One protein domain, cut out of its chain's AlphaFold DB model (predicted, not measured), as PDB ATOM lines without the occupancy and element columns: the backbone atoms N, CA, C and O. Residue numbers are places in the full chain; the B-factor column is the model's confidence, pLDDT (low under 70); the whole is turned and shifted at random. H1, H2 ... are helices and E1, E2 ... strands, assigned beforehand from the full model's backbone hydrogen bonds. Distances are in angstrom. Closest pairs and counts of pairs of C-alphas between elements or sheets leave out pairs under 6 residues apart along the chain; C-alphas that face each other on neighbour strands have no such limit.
ATOM      1  N   THR A  15     157.723 104.059 133.465       87.31
ATOM      2  CA  THR A  15     157.568 102.652 133.053       87.31
ATOM      3  C   THR A  15     157.066 102.511 131.614       87.31
ATOM      4  O   THR A  15     157.530 101.628 130.895       87.31
ATOM      5  N   GLU A  16     156.196 103.410 131.145       89.69
ATOM      6  CA  GLU A  16     155.783 103.463 129.736       89.69
ATOM      7  C   GLU A  16     156.991 103.749 128.840       89.69
ATOM      8  O   GLU A  16     157.183 103.095 127.815       89.69
ATOM      9  N   TRP A  17     157.853 104.675 129.265       90.00
ATOM     10  CA  TRP A  17     159.078 105.016 128.547       90.00
ATOM     11  C   TRP A  17     160.076 103.862 128.467       90.00
ATOM     12  O   TRP A  17     160.746 103.718 127.448       90.00
ATOM     13  N   LEU A  18     160.147 102.991 129.477       91.44
ATOM     14  CA  LEU A  18     160.943 101.762 129.381       91.44
ATOM     15  C   LEU A  18     160.430 100.831 128.277       91.44
ATOM     16  O   LEU A  18     161.216 100.269 127.513       91.44
ATOM     17  N   LEU A  19     159.109 100.686 128.161       91.69
ATOM     18  CA  LEU A  19     158.494  99.887 127.103       91.69
ATOM     19  C   LEU A  19     158.682 100.531 125.722       91.69
ATOM     20  O   LEU A  19     158.799  99.810 124.728       91.69
ATOM     21  N   VAL A  20     158.759 101.864 125.650       90.81
ATOM     22  CA  VAL A  20     159.171 102.589 124.439       90.81
ATOM     23  C   VAL A  20     160.640 102.310 124.118       90.81
ATOM     24  O   VAL A  20     160.931 101.948 122.980       90.81
ATOM     25  N   ALA A  21     161.550 102.381 125.095       90.56
ATOM     26  CA  ALA A  21     162.981 102.107 124.920       90.56
ATOM     27  C   ALA A  21     163.257 100.691 124.391       90.56
ATOM     28  O   ALA A  21     164.137 100.503 123.547       90.56
ATOM     29  N   GLY A  22     162.478  99.711 124.860       89.06
ATOM     30  CA  GLY A  22     162.477  98.325 124.377       89.06
ATOM     31  C   GLY A  22     161.710  98.101 123.065       89.06
ATOM     32  O   GLY A  22     161.623  96.992 122.546       89.06
ATOM     33  N   GLY A  23     161.089  99.140 122.501       87.44
ATOM     34  CA  GLY A  23     160.331  99.037 121.252       87.44
ATOM     35  C   GLY A  23     159.059  98.184 121.354       87.44
ATOM     36  O   GLY A  23     158.539  97.728 120.335       87.44
ATOM     37  N   ARG A  24     158.545  97.956 122.570       88.88
ATOM     38  CA  ARG A  24     157.244  97.309 122.823       88.88
ATOM     39  C   ARG A  24     156.093  98.293 122.716       88.88
ATOM     40  O   ARG A  24     155.001  97.907 122.303       88.88
ATOM     41  N   LYS A  25     156.344  99.548 123.074       89.88
ATOM     42  CA  LYS A  25     155.433 100.670 122.891       89.88
ATOM     43  C   LYS A  25     156.031 101.680 121.915       89.88
ATOM     44  O   LYS A  25     157.239 101.702 121.679       89.88
ATOM     45  N   GLY A  26     155.165 102.477 121.315       87.31
ATOM     46  CA  GLY A  26     155.527 103.611 120.481       87.31
ATOM     47  C   GLY A  26     154.772 104.842 120.950       87.31
ATOM     48  O   GLY A  26     153.672 104.723 121.485       87.31
ATOM     49  N   LEU A  27     155.369 106.007 120.749       84.50
ATOM     50  CA  LEU A  27     154.705 107.282 120.945       84.50
ATOM     51  C   LEU A  27     154.101 107.741 119.621       84.50
ATOM     52  O   LEU A  27     154.784 107.774 118.591       84.50
ATOM     53  N   PHE A  28     152.834 108.112 119.665       82.44
ATOM     54  CA  PHE A  28     152.033 108.490 118.517       82.44
ATOM     55  C   PHE A  28     151.582 109.937 118.650       82.44
ATOM     56  O   PHE A  28     151.175 110.371 119.725       82.44
ATOM     57  N   LEU A  29     151.637 110.661 117.537       79.19
ATOM     58  CA  LEU A  29     150.974 111.944 117.376       79.19
ATOM     59  C   LEU A  29     149.566 111.685 116.841       79.19
ATOM     60  O   LEU A  29     149.402 111.171 115.730       79.19
ATOM     61  N   MET A  30     148.564 111.997 117.652       77.12
ATOM     62  CA  MET A  30     147.160 111.799 117.320       77.12
ATOM     63  C   MET A  30     146.622 113.006 116.543       77.12
ATOM     64  O   MET A  30     146.952 114.147 116.887       77.12
ATOM     65  N   PRO A  31     145.787 112.780 115.513       70.25
ATOM     66  CA  PRO A  31     145.179 113.863 114.755       70.25
ATOM     67  C   PRO A  31     144.263 114.710 115.645       70.25
ATOM     68  O   PRO A  31     143.619 114.203 116.566       70.25
ATOM     69  N   GLU A  32     144.173 116.005 115.345       69.12
ATOM     70  CA  GLU A  32     143.272 116.924 116.044       69.12
ATOM     71  C   GLU A  32     141.814 116.451 115.939       69.12
ATOM     72  O   GLU A  32     141.206 116.459 114.866       69.12
ATOM     73  N   ASN A  33     141.206 116.096 117.070       58.88
ATOM     74  CA  ASN A  33     139.773 115.847 117.131       58.88
ATOM     75  C   ASN A  33     139.044 117.138 117.531       58.88
ATOM     76  O   ASN A  33     139.212 117.652 118.634       58.88
ATOM     77  N   LYS A  34     138.176 117.637 116.639       55.56
ATOM     78  CA  LYS A  34     137.228 118.746 116.898       55.56
ATOM     79  C   LYS A  34     137.879 120.101 117.241       55.56
ATOM     80  O   LYS A  34     137.348 120.839 118.067       55.56
ATOM     81  N   GLY A  35     138.989 120.448 116.586       52.62
ATOM     82  CA  GLY A  35     139.633 121.766 116.717       52.62
ATOM     83  C   GLY A  35     140.403 121.981 118.025       52.62
ATOM     84  O   GLY A  35     140.679 123.124 118.386       52.62
ATOM     85  N   GLY A  36     140.707 120.900 118.749       51.62
ATOM     86  CA  GLY A  36     141.669 120.901 119.851       51.62
ATOM     87  C   GLY A  36     143.103 120.669 119.359       51.62
ATOM     88  O   GLY A  36     143.278 120.233 118.224       51.62
ATOM     89  N   PRO A  37     144.120 120.938 120.197       60.16
ATOM     90  CA  PRO A  37     145.520 120.731 119.829       60.16
ATOM     91  C   PRO A  37     145.831 119.247 119.588       60.16
ATOM     92  O   PRO A  37     145.214 118.378 120.210       60.16
ATOM     93  N   GLU A  38     146.818 118.969 118.731       67.94
ATOM     94  CA  GLU A  38     147.400 117.629 118.566       67.94
ATOM     95  C   GLU A  38     147.850 117.058 119.923       67.94
ATOM     96  O   GLU A  38     148.381 117.783 120.770       67.94
ATOM     97  N   GLN A  39     147.639 115.756 120.131       74.94
ATOM     98  CA  GLN A  39     147.942 115.069 121.391       74.94
ATOM     99  C   GLN A  39     148.945 113.940 121.181       74.94
ATOM    100  O   GLN A  39     148.988 113.318 120.120       74.94
ATOM    101  N   LEU A  40     149.747 113.670 122.212       79.31
ATOM    102  CA  LEU A  40     150.648 112.527 122.243       79.31
ATOM    103  C   LEU A  40     150.023 111.385 123.028       79.31
ATOM    104  O   LEU A  40     149.531 111.584 124.136       79.31
ATOM    105  N   GLU A  41     150.123 110.179 122.486       83.69
ATOM    106  CA  GLU A  41     149.684 108.961 123.160       83.69
ATOM    107  C   GLU A  41     150.736 107.861 123.027       83.69
ATOM    108  O   GLU A  41     151.351 107.696 121.972       83.69
ATOM    109  N   ILE A  42     150.938 107.078 124.089       85.25
ATOM    110  CA  ILE A  42     151.764 105.871 124.034       85.25
ATOM    111  C   ILE A  42     150.853 104.665 123.792       85.25
ATOM    112  O   ILE A  42     149.965 104.375 124.591       85.25
ATOM    113  N   HIS A  43     151.127 103.912 122.724       85.38
ATOM    114  CA  HIS A  43     150.402 102.684 122.381       85.38
ATOM    115  C   HIS A  43     151.329 101.479 122.275       85.38
ATOM    116  O   HIS A  43     152.512 101.593 121.945       85.38
ATOM    117  N   THR A  44     150.780 100.291 122.531       86.62
ATOM    118  CA  THR A  44     151.502  99.020 122.369       86.62
ATOM    119  C   THR A  44     151.651  98.674 120.890       86.62
ATOM    120  O   THR A  44     150.678  98.650 120.148       86.62
ATOM    121  N   LEU A  45     152.867  98.349 120.457       81.44
ATOM    122  CA  LEU A  45     153.149  97.908 119.092       81.44
ATOM    123  C   LEU A  45     152.801  96.411 118.914       81.44
ATOM    124  O   LEU A  45     152.936  95.637 119.864       81.44
ATOM    125  N   PRO A  46     152.384  95.958 117.711       65.62
ATOM    126  CA  PRO A  46     152.320  96.691 116.444       65.62
ATOM    127  C   PRO A  46     150.958  97.348 116.167       65.62
ATOM    128  O   PRO A  46     150.707  97.707 115.021       65.62
ATOM    129  N   LEU A  47     150.064  97.466 117.160       61.78
ATOM    130  CA  LEU A  47     148.756  98.097 116.964       61.78
ATOM    131  C   LEU A  47     148.967  99.557 116.546       61.78
ATOM    132  O   LEU A  47     149.330 100.411 117.350       61.78
ATOM    133  N   GLN A  48     148.784  99.818 115.255       56.47
ATOM    134  CA  GLN A  48     148.827 101.155 114.692       56.47
ATOM    135  C   GLN A  48     147.439 101.765 114.921       56.47
ATOM    136  O   GLN A  48     146.482 101.407 114.237       56.47
ATOM    137  N   GLY A  49     147.311 102.595 115.959       57.31
ATOM    138  CA  GLY A  49     146.111 103.408 116.181       57.31
ATOM    139  C   GLY A  49     145.957 104.496 115.111       57.31
ATOM    140  O   GLY A  49     146.785 104.605 114.208       57.31
ATOM    141  N   GLU A  50     144.934 105.347 115.232       67.44
ATOM    142  CA  GLU A  50     144.644 106.458 114.298       67.44
ATOM    143  C   GLU A  50     145.715 107.583 114.272       67.44
ATOM    144  O   GLU A  50     145.488 108.640 113.692       67.44
ATOM    145  N   GLY A  51     146.898 107.367 114.863       72.25
ATOM    146  CA  GLY A  51     147.988 108.339 114.982       72.25
ATOM    147  C   GLY A  51     149.247 107.999 114.179       72.25
ATOM    148  O   GLY A  51     149.514 106.853 113.806       72.25
ATOM    149  N   GLN A  52     150.078 109.015 113.944       77.75
ATOM    150  CA  GLN A  52     151.396 108.850 113.336       77.75
ATOM    151  C   GLN A  52     152.395 108.386 114.400       77.75
ATOM    152  O   GLN A  52     152.628 109.098 115.371       77.75
ATOM    153  N   LEU A  53     153.039 107.231 114.199       80.19
ATOM    154  CA  LEU A  53     154.164 106.817 115.041       80.19
ATOM    155  C   LEU A  53     155.299 107.831 114.882       80.19
ATOM    156  O   LEU A  53     155.874 107.956 113.797       80.19
ATOM    157  N   ILE A  54     155.613 108.541 115.962       78.88
ATOM    158  CA  ILE A  54     156.711 109.500 115.976       78.88
ATOM    159  C   ILE A  54     157.944 108.911 116.635       78.88
ATOM    160  O   ILE A  54     159.015 109.105 116.093       78.88
ATOM    161  N   HIS A  55     157.833 108.124 117.708       83.31
ATOM    162  CA  HIS A  55     159.009 107.582 118.397       83.31
ATOM    163  C   HIS A  55     158.834 106.123 118.807       83.31
ATOM    164  O   HIS A  55     157.776 105.724 119.292       83.31
ATOM    165  N   LYS A  56     159.901 105.339 118.663       84.56
ATOM    166  CA  LYS A  56     160.084 104.057 119.347       84.56
ATOM    167  C   LYS A  56     161.571 103.821 119.594       84.56
ATOM    168  O   LYS A  56     162.420 104.352 118.876       84.56
ATOM    169  N   GLY A  57     161.882 102.995 120.585       80.25
ATOM    170  CA  GLY A  57     163.251 102.644 120.939       80.25
ATOM    171  C   GLY A  57     164.073 102.187 119.731       80.25
ATOM    172  O   GLY A  57     163.592 101.466 118.854       80.25
ATOM    173  N   GLY A  58     165.327 102.639 119.685       73.00
ATOM    174  CA  GLY A  58     166.290 102.287 118.638       73.00
ATOM    175  C   GLY A  58     166.186 103.106 117.349       73.00
ATOM    176  O   GLY A  58     166.936 102.836 116.417       73.00
ATOM    177  N   TRP A  59     165.290 104.096 117.271       70.81
ATOM    178  CA  TRP A  59     165.167 104.964 116.091       70.81
ATOM    179  C   TRP A  59     166.237 106.040 115.985       70.81
ATOM    180  O   TRP A  59     166.666 106.347 114.878       70.81
ATOM    181  N   LEU A  60     166.696 106.578 117.114       65.50
ATOM    182  CA  LEU A  60     167.752 107.580 117.149       65.50
ATOM    183  C   LEU A  60     168.838 107.184 118.138       65.50
ATOM    184  O   LEU A  60     168.563 106.662 119.218       65.50
ATOM    185  N   THR A  61     170.075 107.482 117.757       69.88
ATOM    186  CA  THR A  61     171.234 107.372 118.637       69.88
ATOM    187  C   THR A  61     171.219 108.524 119.634       69.88
ATOM    188  O   THR A  61     171.080 109.691 119.247       69.88
ATOM    189  N   ASP A  62     171.390 108.210 120.910       83.56
ATOM    190  CA  ASP A  62     171.572 109.198 121.963       83.56
ATOM    191  C   ASP A  62     172.562 108.653 122.987       83.56
ATOM    192  O   ASP A  62     172.357 107.586 123.558       83.56
ATOM    193  N   THR A  63     173.649 109.385 123.219       85.88
ATOM    194  CA  THR A  63     174.766 108.895 124.034       85.88
ATOM    195  C   THR A  63     174.346 108.575 125.467       85.88
ATOM    196  O   THR A  63     174.885 107.648 126.070       85.88
ATOM    197  N   GLN A  64     173.396 109.324 126.034       86.62
ATOM    198  CA  GLN A  64     172.929 109.076 127.397       86.62
ATOM    199  C   GLN A  64     172.021 107.854 127.443       86.62
ATOM    200  O   GLN A  64     172.182 107.016 128.331       86.62
ATOM    201  N   ARG A  65     171.117 107.718 126.468       89.12
ATOM    202  CA  ARG A  65     170.310 106.507 126.287       89.12
ATOM    203  C   ARG A  65     171.205 105.274 126.156       89.12
ATOM    204  O   ARG A  65     171.025 104.304 126.888       89.12
ATOM    205  N   ASP A  66     172.189 105.327 125.265       89.69
ATOM    206  CA  ASP A  66     173.069 104.200 124.958       89.69
ATOM    207  C   ASP A  66     173.937 103.814 126.167       89.69
ATOM    208  O   ASP A  66     174.109 102.628 126.452       89.69
ATOM    209  N   ALA A  67     174.410 104.799 126.941       91.69
ATOM    210  CA  ALA A  67     175.128 104.550 128.190       91.69
ATOM    211  C   ALA A  67     174.261 103.800 129.215       91.69
ATOM    212  O   ALA A  67     174.708 102.802 129.778       91.69
ATOM    213  N   VAL A  68     173.008 104.223 129.418       91.50
ATOM    214  CA  VAL A  68     172.104 103.561 130.373       91.50
ATOM    215  C   VAL A  68     171.729 102.152 129.902       91.50
ATOM    216  O   VAL A  68     171.679 101.230 130.711       91.50
ATOM    217  N   LEU A  69     171.522 101.945 128.599       90.75
ATOM    218  CA  LEU A  69     171.278 100.609 128.039       90.75
ATOM    219  C   LEU A  69     172.477  99.669 128.240       90.75
ATOM    220  O   LEU A  69     172.299  98.489 128.558       90.75
ATOM    221  N   MET A  70     173.699 100.189 128.101       91.88
ATOM    222  CA  MET A  70     174.915  99.431 128.388       91.88
ATOM    223  C   MET A  70     175.020  99.086 129.881       91.88
ATOM    224  O   MET A  70     175.312  97.938 130.212       91.88
ATOM    225  N   GLU A  71     174.721 100.033 130.777       93.00
ATOM    226  CA  GLU A  71     174.658  99.785 132.224       93.00
ATOM    227  C   GLU A  71     173.630  98.683 132.551       93.00
ATOM    228  O   GLU A  71     173.977  97.709 133.214       93.00
ATOM    229  N   LEU A  72     172.404  98.749 132.015       90.75
ATOM    230  CA  LEU A  72     171.370  97.718 132.222       90.75
ATOM    231  C   LEU A  72     171.817  96.320 131.774       90.75
ATOM    232  O   LEU A  72     171.521  95.327 132.445       90.75
ATOM    233  N   THR A  73     172.584  96.244 130.684       90.19
ATOM    234  CA  THR A  73     173.131  94.980 130.175       90.19
ATOM    235  C   THR A  73     174.082  94.330 131.184       90.19
ATOM    236  O   THR A  73     174.046  93.112 131.355       90.19
ATOM    237  N   VAL A  74     174.877  95.119 131.918       92.38
ATOM    238  CA  VAL A  74     175.758  94.617 132.995       92.38
ATOM    239  C   VAL A  74     174.951  93.972 134.127       92.38
ATOM    240  O   VAL A  74     175.395  92.991 134.719       92.38
ATOM    241  N   TYR A  75     173.740  94.465 134.389       89.00
ATOM    242  CA  TYR A  75     172.810  93.886 135.366       89.00
ATOM    243  C   TYR A  75     171.964  92.729 134.806       89.00
ATOM    244  O   TYR A  75     171.094  92.207 135.508       89.00
ATOM    245  N   GLY A  76     172.185  92.316 133.553       91.12
ATOM    246  CA  GLY A  76     171.395  91.267 132.905       91.12
ATOM    247  C   GLY A  76     169.920  91.644 132.763       91.12
ATOM    248  O   GLY A  76     169.048  90.788 132.913       91.12
ATOM    249  N   ARG A  77     169.633  92.933 132.548       91.69
ATOM    250  CA  ARG A  77     168.282  93.469 132.371       91.69
ATOM    251  C   ARG A  77     168.140  94.126 131.010       91.69
ATOM    252  O   ARG A  77     169.068  94.744 130.497       91.69
ATOM    253  N   THR A  78     166.938  94.029 130.461       92.12
ATOM    254  CA  THR A  78     166.481  94.855 129.345       92.12
ATOM    255  C   THR A  78     165.441  95.862 129.849       92.12
ATOM    256  O   THR A  78     164.864  95.653 130.928       92.12
ATOM    257  N   PRO A  79     165.165  96.943 129.100       92.81
ATOM    258  CA  PRO A  79     164.109  97.888 129.459       92.81
ATOM    259  C   PRO A  79     162.752  97.207 129.690       92.81
ATOM    260  O   PRO A  79     162.058  97.522 130.652       92.81
ATOM    261  N   GLU A  80     162.402  96.216 128.867       90.50
ATOM    262  CA  GLU A  80     161.146  95.468 128.962       90.50
ATOM    263  C   GLU A  80     161.077  94.606 130.216       90.50
ATOM    264  O   GLU A  80     160.058  94.609 130.905       90.50
ATOM    265  N   THR A  81     162.151  93.866 130.523       91.25
ATOM    266  CA  THR A  81     162.174  93.048 131.741       91.25
ATOM    267  C   THR A  81     162.047  93.930 132.969       91.25
ATOM    268  O   THR A  81     161.306  93.596 133.881       91.25
ATOM    269  N   LEU A  82     162.713  95.086 132.952       90.94
ATOM    270  CA  LEU A  82     162.698  96.011 134.067       90.94
ATOM    271  C   LEU A  82     161.312  96.641 134.250       90.94
ATOM    272  O   LEU A  82     160.822  96.697 135.371       90.94
ATOM    273  N   ALA A  83     160.651  97.047 133.161       90.44
ATOM    274  CA  ALA A  83     159.280  97.557 133.202       90.44
ATOM    275  C   ALA A  83     158.316  96.551 133.852       90.44
ATOM    276  O   ALA A  83     157.582  96.916 134.766       90.44
ATOM    277  N   ARG A  84     158.389  95.275 133.444       88.62
ATOM    278  CA  ARG A  84     157.563  94.200 134.011       88.62
ATOM    279  C   ARG A  84     157.823  93.998 135.506       88.62
ATOM    280  O   ARG A  84     156.881  93.977 136.285       88.62
ATOM    281  N   GLU A  85     159.088  93.906 135.915       90.31
ATOM    282  CA  GLU A  85     159.444  93.710 137.329       90.31
ATOM    283  C   GLU A  85     158.958  94.876 138.216       90.31
ATOM    284  O   GLU A  85     158.665  94.693 139.399       90.31
ATOM    285  N   PHE A  86     158.852  96.088 137.664       87.81
ATOM    286  CA  PHE A  86     158.263  97.228 138.367       87.81
ATOM    287  C   PHE A  86     156.739  97.175 138.452       87.81
ATOM    288  O   PHE A  86     156.197  97.496 139.509       87.81
ATOM    289  N   GLU A  87     156.057  96.762 137.383       85.50
ATOM    290  CA  GLU A  87     154.606  96.526 137.394       85.50
ATOM    291  C   GLU A  87     154.221  95.431 138.402       85.50
ATOM    292  O   GLU A  87     153.228  95.560 139.116       85.50
ATOM    293  N   GLU A  88     155.051  94.393 138.520       87.06
ATOM    294  CA  GLU A  88     154.890  93.281 139.466       87.06
ATOM    295  C   GLU A  88     155.332  93.645 140.903       87.06
ATOM    296  O   GLU A  88     155.092  92.893 141.849       87.06
ATOM    297  N   GLY A  89     155.937  94.824 141.105       83.25
ATOM    298  CA  GLY A  89     156.396  95.302 142.416       83.25
ATOM    299  C   GLY A  89     157.630  94.570 142.964       83.25
ATOM    300  O   GLY A  89     157.906  94.632 144.172       83.25
ATOM    301  N   GLU A  90     158.372  93.884 142.097       79.81
ATOM    302  CA  GLU A  90     159.558  93.089 142.425       79.81
ATOM    303  C   GLU A  90     160.803  93.962 142.646       79.81
ATOM    304  O   GLU A  90     161.663  93.627 143.462       79.81
ATOM    305  N   VAL A  91     160.882  95.130 141.996       74.25
ATOM    306  CA  VAL A  91     161.990  96.080 142.189       74.25
ATOM    307  C   VAL A  91     161.626  97.144 143.225       74.25
ATOM    308  O   VAL A  91     160.820  98.047 142.991       74.25
ATOM    309  N   ARG A  92     162.279  97.086 144.391       64.62
ATOM    310  CA  ARG A  92     162.035  97.991 145.527       64.62
ATOM    311  C   ARG A  92     163.205  98.948 145.756       64.62
ATOM    312  O   ARG A  92     163.999  98.730 146.657       64.62
ATOM    313  N   ALA A  93     163.258 100.028 144.971       69.56
ATOM    314  CA  ALA A  93     164.271 101.097 145.048       69.56
ATOM    315  C   ALA A  93     165.740 100.626 144.884       69.56
ATOM    316  O   ALA A  93     166.058  99.445 144.973       69.56
ATOM    317  N   GLY A  94     166.648 101.556 144.578       83.44
ATOM    318  CA  GLY A  94     168.068 101.263 144.340       83.44
ATOM    319  C   GLY A  94     168.492 101.385 142.870       83.44
ATOM    320  O   GLY A  94     167.726 101.910 142.059       83.44
ATOM    321  N   PRO A  95     169.689 100.888 142.502       88.38
ATOM    322  CA  PRO A  95     170.349 101.234 141.237       88.38
ATOM    323  C   PRO A  95     169.516 100.948 139.984       88.38
ATOM    324  O   PRO A  95     169.539 101.720 139.032       88.38
ATOM    325  N   LEU A  96     168.732  99.863 139.996       89.88
ATOM    326  CA  LEU A  96     167.833  99.499 138.895       89.88
ATOM    327  C   LEU A  96     166.712 100.524 138.679       89.88
ATOM    328  O   LEU A  96     166.354 100.808 137.540       89.88
ATOM    329  N   ARG A  97     166.195 101.126 139.754       89.06
ATOM    330  CA  ARG A  97     165.198 102.201 139.663       89.06
ATOM    331  C   ARG A  97     165.809 103.489 139.135       89.06
ATOM    332  O   ARG A  97     165.206 104.132 138.284       89.06
ATOM    333  N   ASP A  98     167.003 103.834 139.596       90.00
ATOM    334  CA  ASP A  98     167.682 105.053 139.154       90.00
ATOM    335  C   ASP A  98     168.058 104.963 137.669       90.00
ATOM    336  O   ASP A  98     167.854 105.912 136.914       90.00
ATOM    337  N   MET A  99     168.527 103.795 137.213       90.88
ATOM    338  CA  MET A  99     168.758 103.533 135.791       90.88
ATOM    339  C   MET A  99     167.462 103.566 134.980       90.88
ATOM    340  O   MET A  99     167.453 104.137 133.893       90.88
ATOM    341  N   ALA A 100     166.363 103.007 135.497       89.81
ATOM    342  CA  ALA A 100     165.075 103.059 134.814       89.81
ATOM    343  C   ALA A 100     164.597 104.497 134.576       89.81
ATOM    344  O   ALA A 100     164.187 104.842 133.469       89.81
ATOM    345  N   ILE A 101     164.693 105.342 135.603       90.31
ATOM    346  CA  ILE A 101     164.323 106.757 135.514       90.31
ATOM    347  C   ILE A 101     165.251 107.480 134.532       90.31
ATOM    348  O   ILE A 101     164.764 108.149 133.626       90.31
ATOM    349  N   ARG A 102     166.574 107.278 134.626       91.31
ATOM    350  CA  ARG A 102     167.544 107.861 133.680       91.31
ATOM    351  C   ARG A 102     167.270 107.456 132.231       91.31
ATOM    352  O   ARG A 102     167.423 108.288 131.337       91.31
ATOM    353  N   LEU A 103     166.881 106.201 131.990       91.06
ATOM    354  CA  LEU A 103     166.516 105.730 130.654       91.06
ATOM    355  C   LEU A 103     165.237 106.413 130.168       91.06
ATOM    356  O   LEU A 103     165.208 106.901 129.042       91.06
ATOM    357  N   ALA A 104     164.213 106.497 131.017       89.62
ATOM    358  CA  ALA A 104     162.964 107.170 130.679       89.62
ATOM    359  C   ALA A 104     163.174 108.653 130.341       89.62
ATOM    360  O   ALA A 104     162.662 109.139 129.337       89.62
ATOM    361  N   GLU A 105     163.987 109.359 131.126       88.44
ATOM    362  CA  GLU A 105     164.358 110.745 130.845       88.44
ATOM    363  C   GLU A 105     165.139 110.881 129.530       88.44
ATOM    364  O   GLU A 105     164.956 111.856 128.803       88.44
ATOM    365  N   ALA A 106     166.018 109.924 129.211       88.69
ATOM    366  CA  ALA A 106     166.749 109.925 127.947       88.69
ATOM    367  C   ALA A 106     165.808 109.731 126.751       88.69
ATOM    368  O   ALA A 106     165.905 110.474 125.778       88.69
ATOM    369  N   GLU A 107     164.856 108.799 126.838       87.19
ATOM    370  CA  GLU A 107     163.831 108.612 125.806       87.19
ATOM    371  C   GLU A 107     162.937 109.852 125.658       87.19
ATOM    372  O   GLU A 107     162.681 110.294 124.536       87.19
ATOM    373  N   GLY A 108     162.539 110.472 126.774       83.12
ATOM    374  CA  GLY A 108     161.787 111.725 126.771       83.12
ATOM    375  C   GLY A 108     162.540 112.855 126.062       83.12
ATOM    376  O   GLY A 108     161.977 113.508 125.186       83.12
ATOM    377  N   ARG A 109     163.842 113.029 126.340       82.69
ATOM    378  CA  ARG A 109     164.695 114.018 125.652       82.69
ATOM    379  C   ARG A 109     164.844 113.744 124.159       82.69
ATOM    380  O   ARG A 109     164.811 114.677 123.358       82.69
ATOM    381  N   VAL A 110     165.026 112.481 123.770       81.62
ATOM    382  CA  VAL A 110     165.099 112.089 122.354       81.62
ATOM    383  C   VAL A 110     163.797 112.447 121.646       81.62
ATOM    384  O   VAL A 110     163.831 113.055 120.577       81.62
ATOM    385  N   CYS A 111     162.663 112.150 122.276       80.19
ATOM    386  CA  CYS A 111     161.351 112.511 121.768       80.19
ATOM    387  C   CYS A 111     161.155 114.032 121.665       80.19
ATOM    388  O   CYS A 111     160.710 114.527 120.632       80.19
ATOM    389  N   GLU A 112     161.503 114.801 122.697       78.94
ATOM    390  CA  GLU A 112     161.416 116.265 122.657       78.94
ATOM    391  C   GLU A 112     162.266 116.848 121.527       78.94
ATOM    392  O   GLU A 112     161.806 117.725 120.793       78.94
ATOM    393  N   ARG A 113     163.485 116.334 121.328       77.19
ATOM    394  CA  ARG A 113     164.332 116.728 120.196       77.19
ATOM    395  C   ARG A 113     163.638 116.447 118.864       77.19
ATOM    396  O   ARG A 113     163.675 117.291 117.979       77.19
ATOM    397  N   MET A 114     162.964 115.307 118.731       73.19
ATOM    398  CA  MET A 114     162.227 114.947 117.515       73.19
ATOM    399  C   MET A 114     161.035 115.856 117.231       73.19
ATOM    400  O   MET A 114     160.785 116.182 116.074       73.19
ATOM    401  N   LEU A 115     160.313 116.274 118.270       73.06
ATOM    402  CA  LEU A 115     159.180 117.190 118.140       73.06
ATOM    403  C   LEU A 115     159.622 118.605 117.745       73.06
ATOM    404  O   LEU A 115     158.889 119.308 117.053       73.06
ATOM    405  N   ASN A 116     160.820 119.014 118.173       71.81
ATOM    406  CA  ASN A 116     161.334 120.369 117.973       71.81
ATOM    407  C   ASN A 116     162.302 120.515 116.783       71.81
ATOM    408  O   ASN A 116     162.552 121.636 116.334       71.81
ATOM    409  N   GLU A 117     162.862 119.425 116.248       67.44
ATOM    410  CA  GLU A 117     163.692 119.468 115.042       67.44
ATOM    411  C   GLU A 117     162.847 119.619 113.760       67.44
ATOM    412  O   GLU A 117     161.723 119.118 113.676       67.44
ATOM    413  N   PRO A 118     163.376 120.275 112.705       58.34
ATOM    414  CA  PRO A 118     162.654 120.404 111.446       58.34
ATOM    415  C   PRO A 118     162.303 119.020 110.881       58.34
ATOM    416  O   PRO A 118     163.196 118.236 110.538       58.34
ATOM    417  N   GLN A 119     160.998 118.758 110.722       55.06
ATOM    418  CA  GLN A 119     160.414 117.475 110.292       55.06
ATOM    419  C   GLN A 119     161.112 116.834 109.075       55.06
ATOM    420  O   GLN A 119     161.111 115.613 108.921       55.06
ATOM    421  N   CYS A 120     161.732 117.637 108.204       49.34
ATOM    422  CA  CYS A 120     162.459 117.196 107.013       49.34
ATOM    423  C   CYS A 120     163.657 116.285 107.336       49.34
ATOM    424  O   CYS A 120     163.851 115.264 106.678       49.34
ATOM    425  N   ARG A 121     164.462 116.645 108.346       51.72
ATOM    426  CA  ARG A 121     165.675 115.892 108.718       51.72
ATOM    427  C   ARG A 121     165.309 114.558 109.366       51.72
ATOM    428  O   ARG A 121     165.933 113.537 109.099       51.72
ATOM    429  N   PHE A 122     164.235 114.587 110.142       55.81
ATOM    430  CA  PHE A 122     163.652 113.449 110.829       55.81
ATOM    431  C   PHE A 122     163.030 112.417 109.872       55.81
ATOM    432  O   PHE A 122     163.351 111.231 109.940       55.81
ATOM    433  N   ARG A 123     162.208 112.853 108.906       53.59
ATOM    434  CA  ARG A 123     161.617 111.960 107.889       53.59
ATOM    435  C   ARG A 123     162.669 111.215 107.072       53.59
ATOM    436  O   ARG A 123     162.486 110.033 106.788       53.59
ATOM    437  N   ALA A 124     163.774 111.887 106.746       54.22
ATOM    438  CA  ALA A 124     164.900 111.277 106.045       54.22
ATOM    439  C   ALA A 124     165.561 110.155 106.867       54.22
ATOM    440  O   ALA A 124     165.906 109.120 106.306       54.22
ATOM    441  N   GLN A 125     165.692 110.323 108.188       51.78
ATOM    442  CA  GLN A 125     166.254 109.298 109.079       51.78
ATOM    443  C   GLN A 125     165.310 108.100 109.265       51.78
ATOM    444  O   GLN A 125     165.770 106.966 109.388       51.78
TER     445      GLN A 125
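AT A GLANCE: This is residues 15 to 125 of the 141 residues of an uncharacterized protein of Thioalkalivibrio halophilus (UniProt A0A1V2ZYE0). A small sheet of three strands, E2, E1 and E3, makes one part of an elongated body, and helices gathered round the long helix H4 make the rest. The short helix H1 sits in the middle, packed on the sheet, on H4 and on H3, while H2 packs along H4; residues 116 to 121, of which 116 is the last residue of H4 and 119 to 121 belong to H5, stick out. The printed part has 111 residues with five named helices and three named strands, in the order H1 E1 E2 E3 H2 H3 H4 H5. The sheet runs E2 - E1 - E3, antiparallel throughout, and the class is mixed, helices and strands. The whole is compact, with a radius of gyration of the C-alphas of 14.9 A, and spans 44 by 28 by 21 A.

HOW THE PARTS SIT: In the sheet, E1, residues 25 to 30, is the inner strand between the edge strands E2, residues 39 to 44, and E3, residues 52 to 55. E1 and E2 form a hairpin, antiparallel at 150 degrees between their directions, with N 28 and O 41 at 2.8 A and N 43 and O 26 at 2.9 A, within hydrogen-bond range. E1 and E3 are antiparallel at 133 degrees, with N 27 and O 55 at 2.8 A and N 52 and O 29 at 2.9 A. H1, residues 15 to 21, and H4, residues 95 to 116, are on one face of this sheet, an arrangement of two layers, one of strands and one of helices. H1 has a height over the sheet of 8.1 A and lies over E1; the closest C-alphas of the two, those of Leu 19 and Lys 25, are 5.3 A apart. On the local plane H1 stands at 62 degrees to E1, only just across the strands. The closest C-alphas of E3 and H4 are those of His 55 and Cys 111, 6.4 A apart. H4 is the hub, touching three helices. With its residues 100 to 108 alone it touches H1, at a steep tilt of 63 degrees, the same way; the closest C-alphas, of Trp 17 and Ala 104, are 4.9 A apart. It touches H2, residues 63 to 74, at a shallow tilt of 28 degrees, opposite ways, closest at the C-alphas of Arg 65 and Ala 106, 5.2 A. H3, residues 79 to 87, touches H1 at a shallow tilt of 11 degrees, opposite ways, with the C-alphas of Leu 18 and Pro 79 closest at 5.0 A. H3 and H4 only just touch, with 3 pairs of C-alphas within 8 A, made by residues 96 to 100 of H4 alone; the closest are Leu 82 and Ala 100, 7.5 A. H5, residues 119 to 125, is close to H4 but not clearly touching, with the C-alphas of Met 114 and Phe 122 closest at 7.0 A. H2 and H3 are both apart from H5. In H1, H2, H3, H4 and H5 every O i to N i+4 pair is within hydrogen-bond range.

IN THESE COORDINATES: H1 begins at C-alpha 15, (157.568, 102.652, 133.053), and measures 9.8 A. E1 measures 14.9 A, E2 16.5 A and E3 9.2 A. H2 measures 16.9 A and H3 12.5 A. H4, the longest helix, measures 31.4 A, from C-alpha 95 at (170.349, 101.234, 141.237) to C-alpha 116. H5 measures 10.1 A and ends at C-alpha 125, (166.254, 109.298, 109.079).

THE WHOLE: The two C-alphas farthest apart, of Lys 34 and Val 74, are 48.2 A apart. The printed part has no cut and no long link. The mean pLDDT of the printed part is 79.7; residues 32 to 38, 46 to 50, 60 to 61, 92 to 93 and 117 to 125 are under 70.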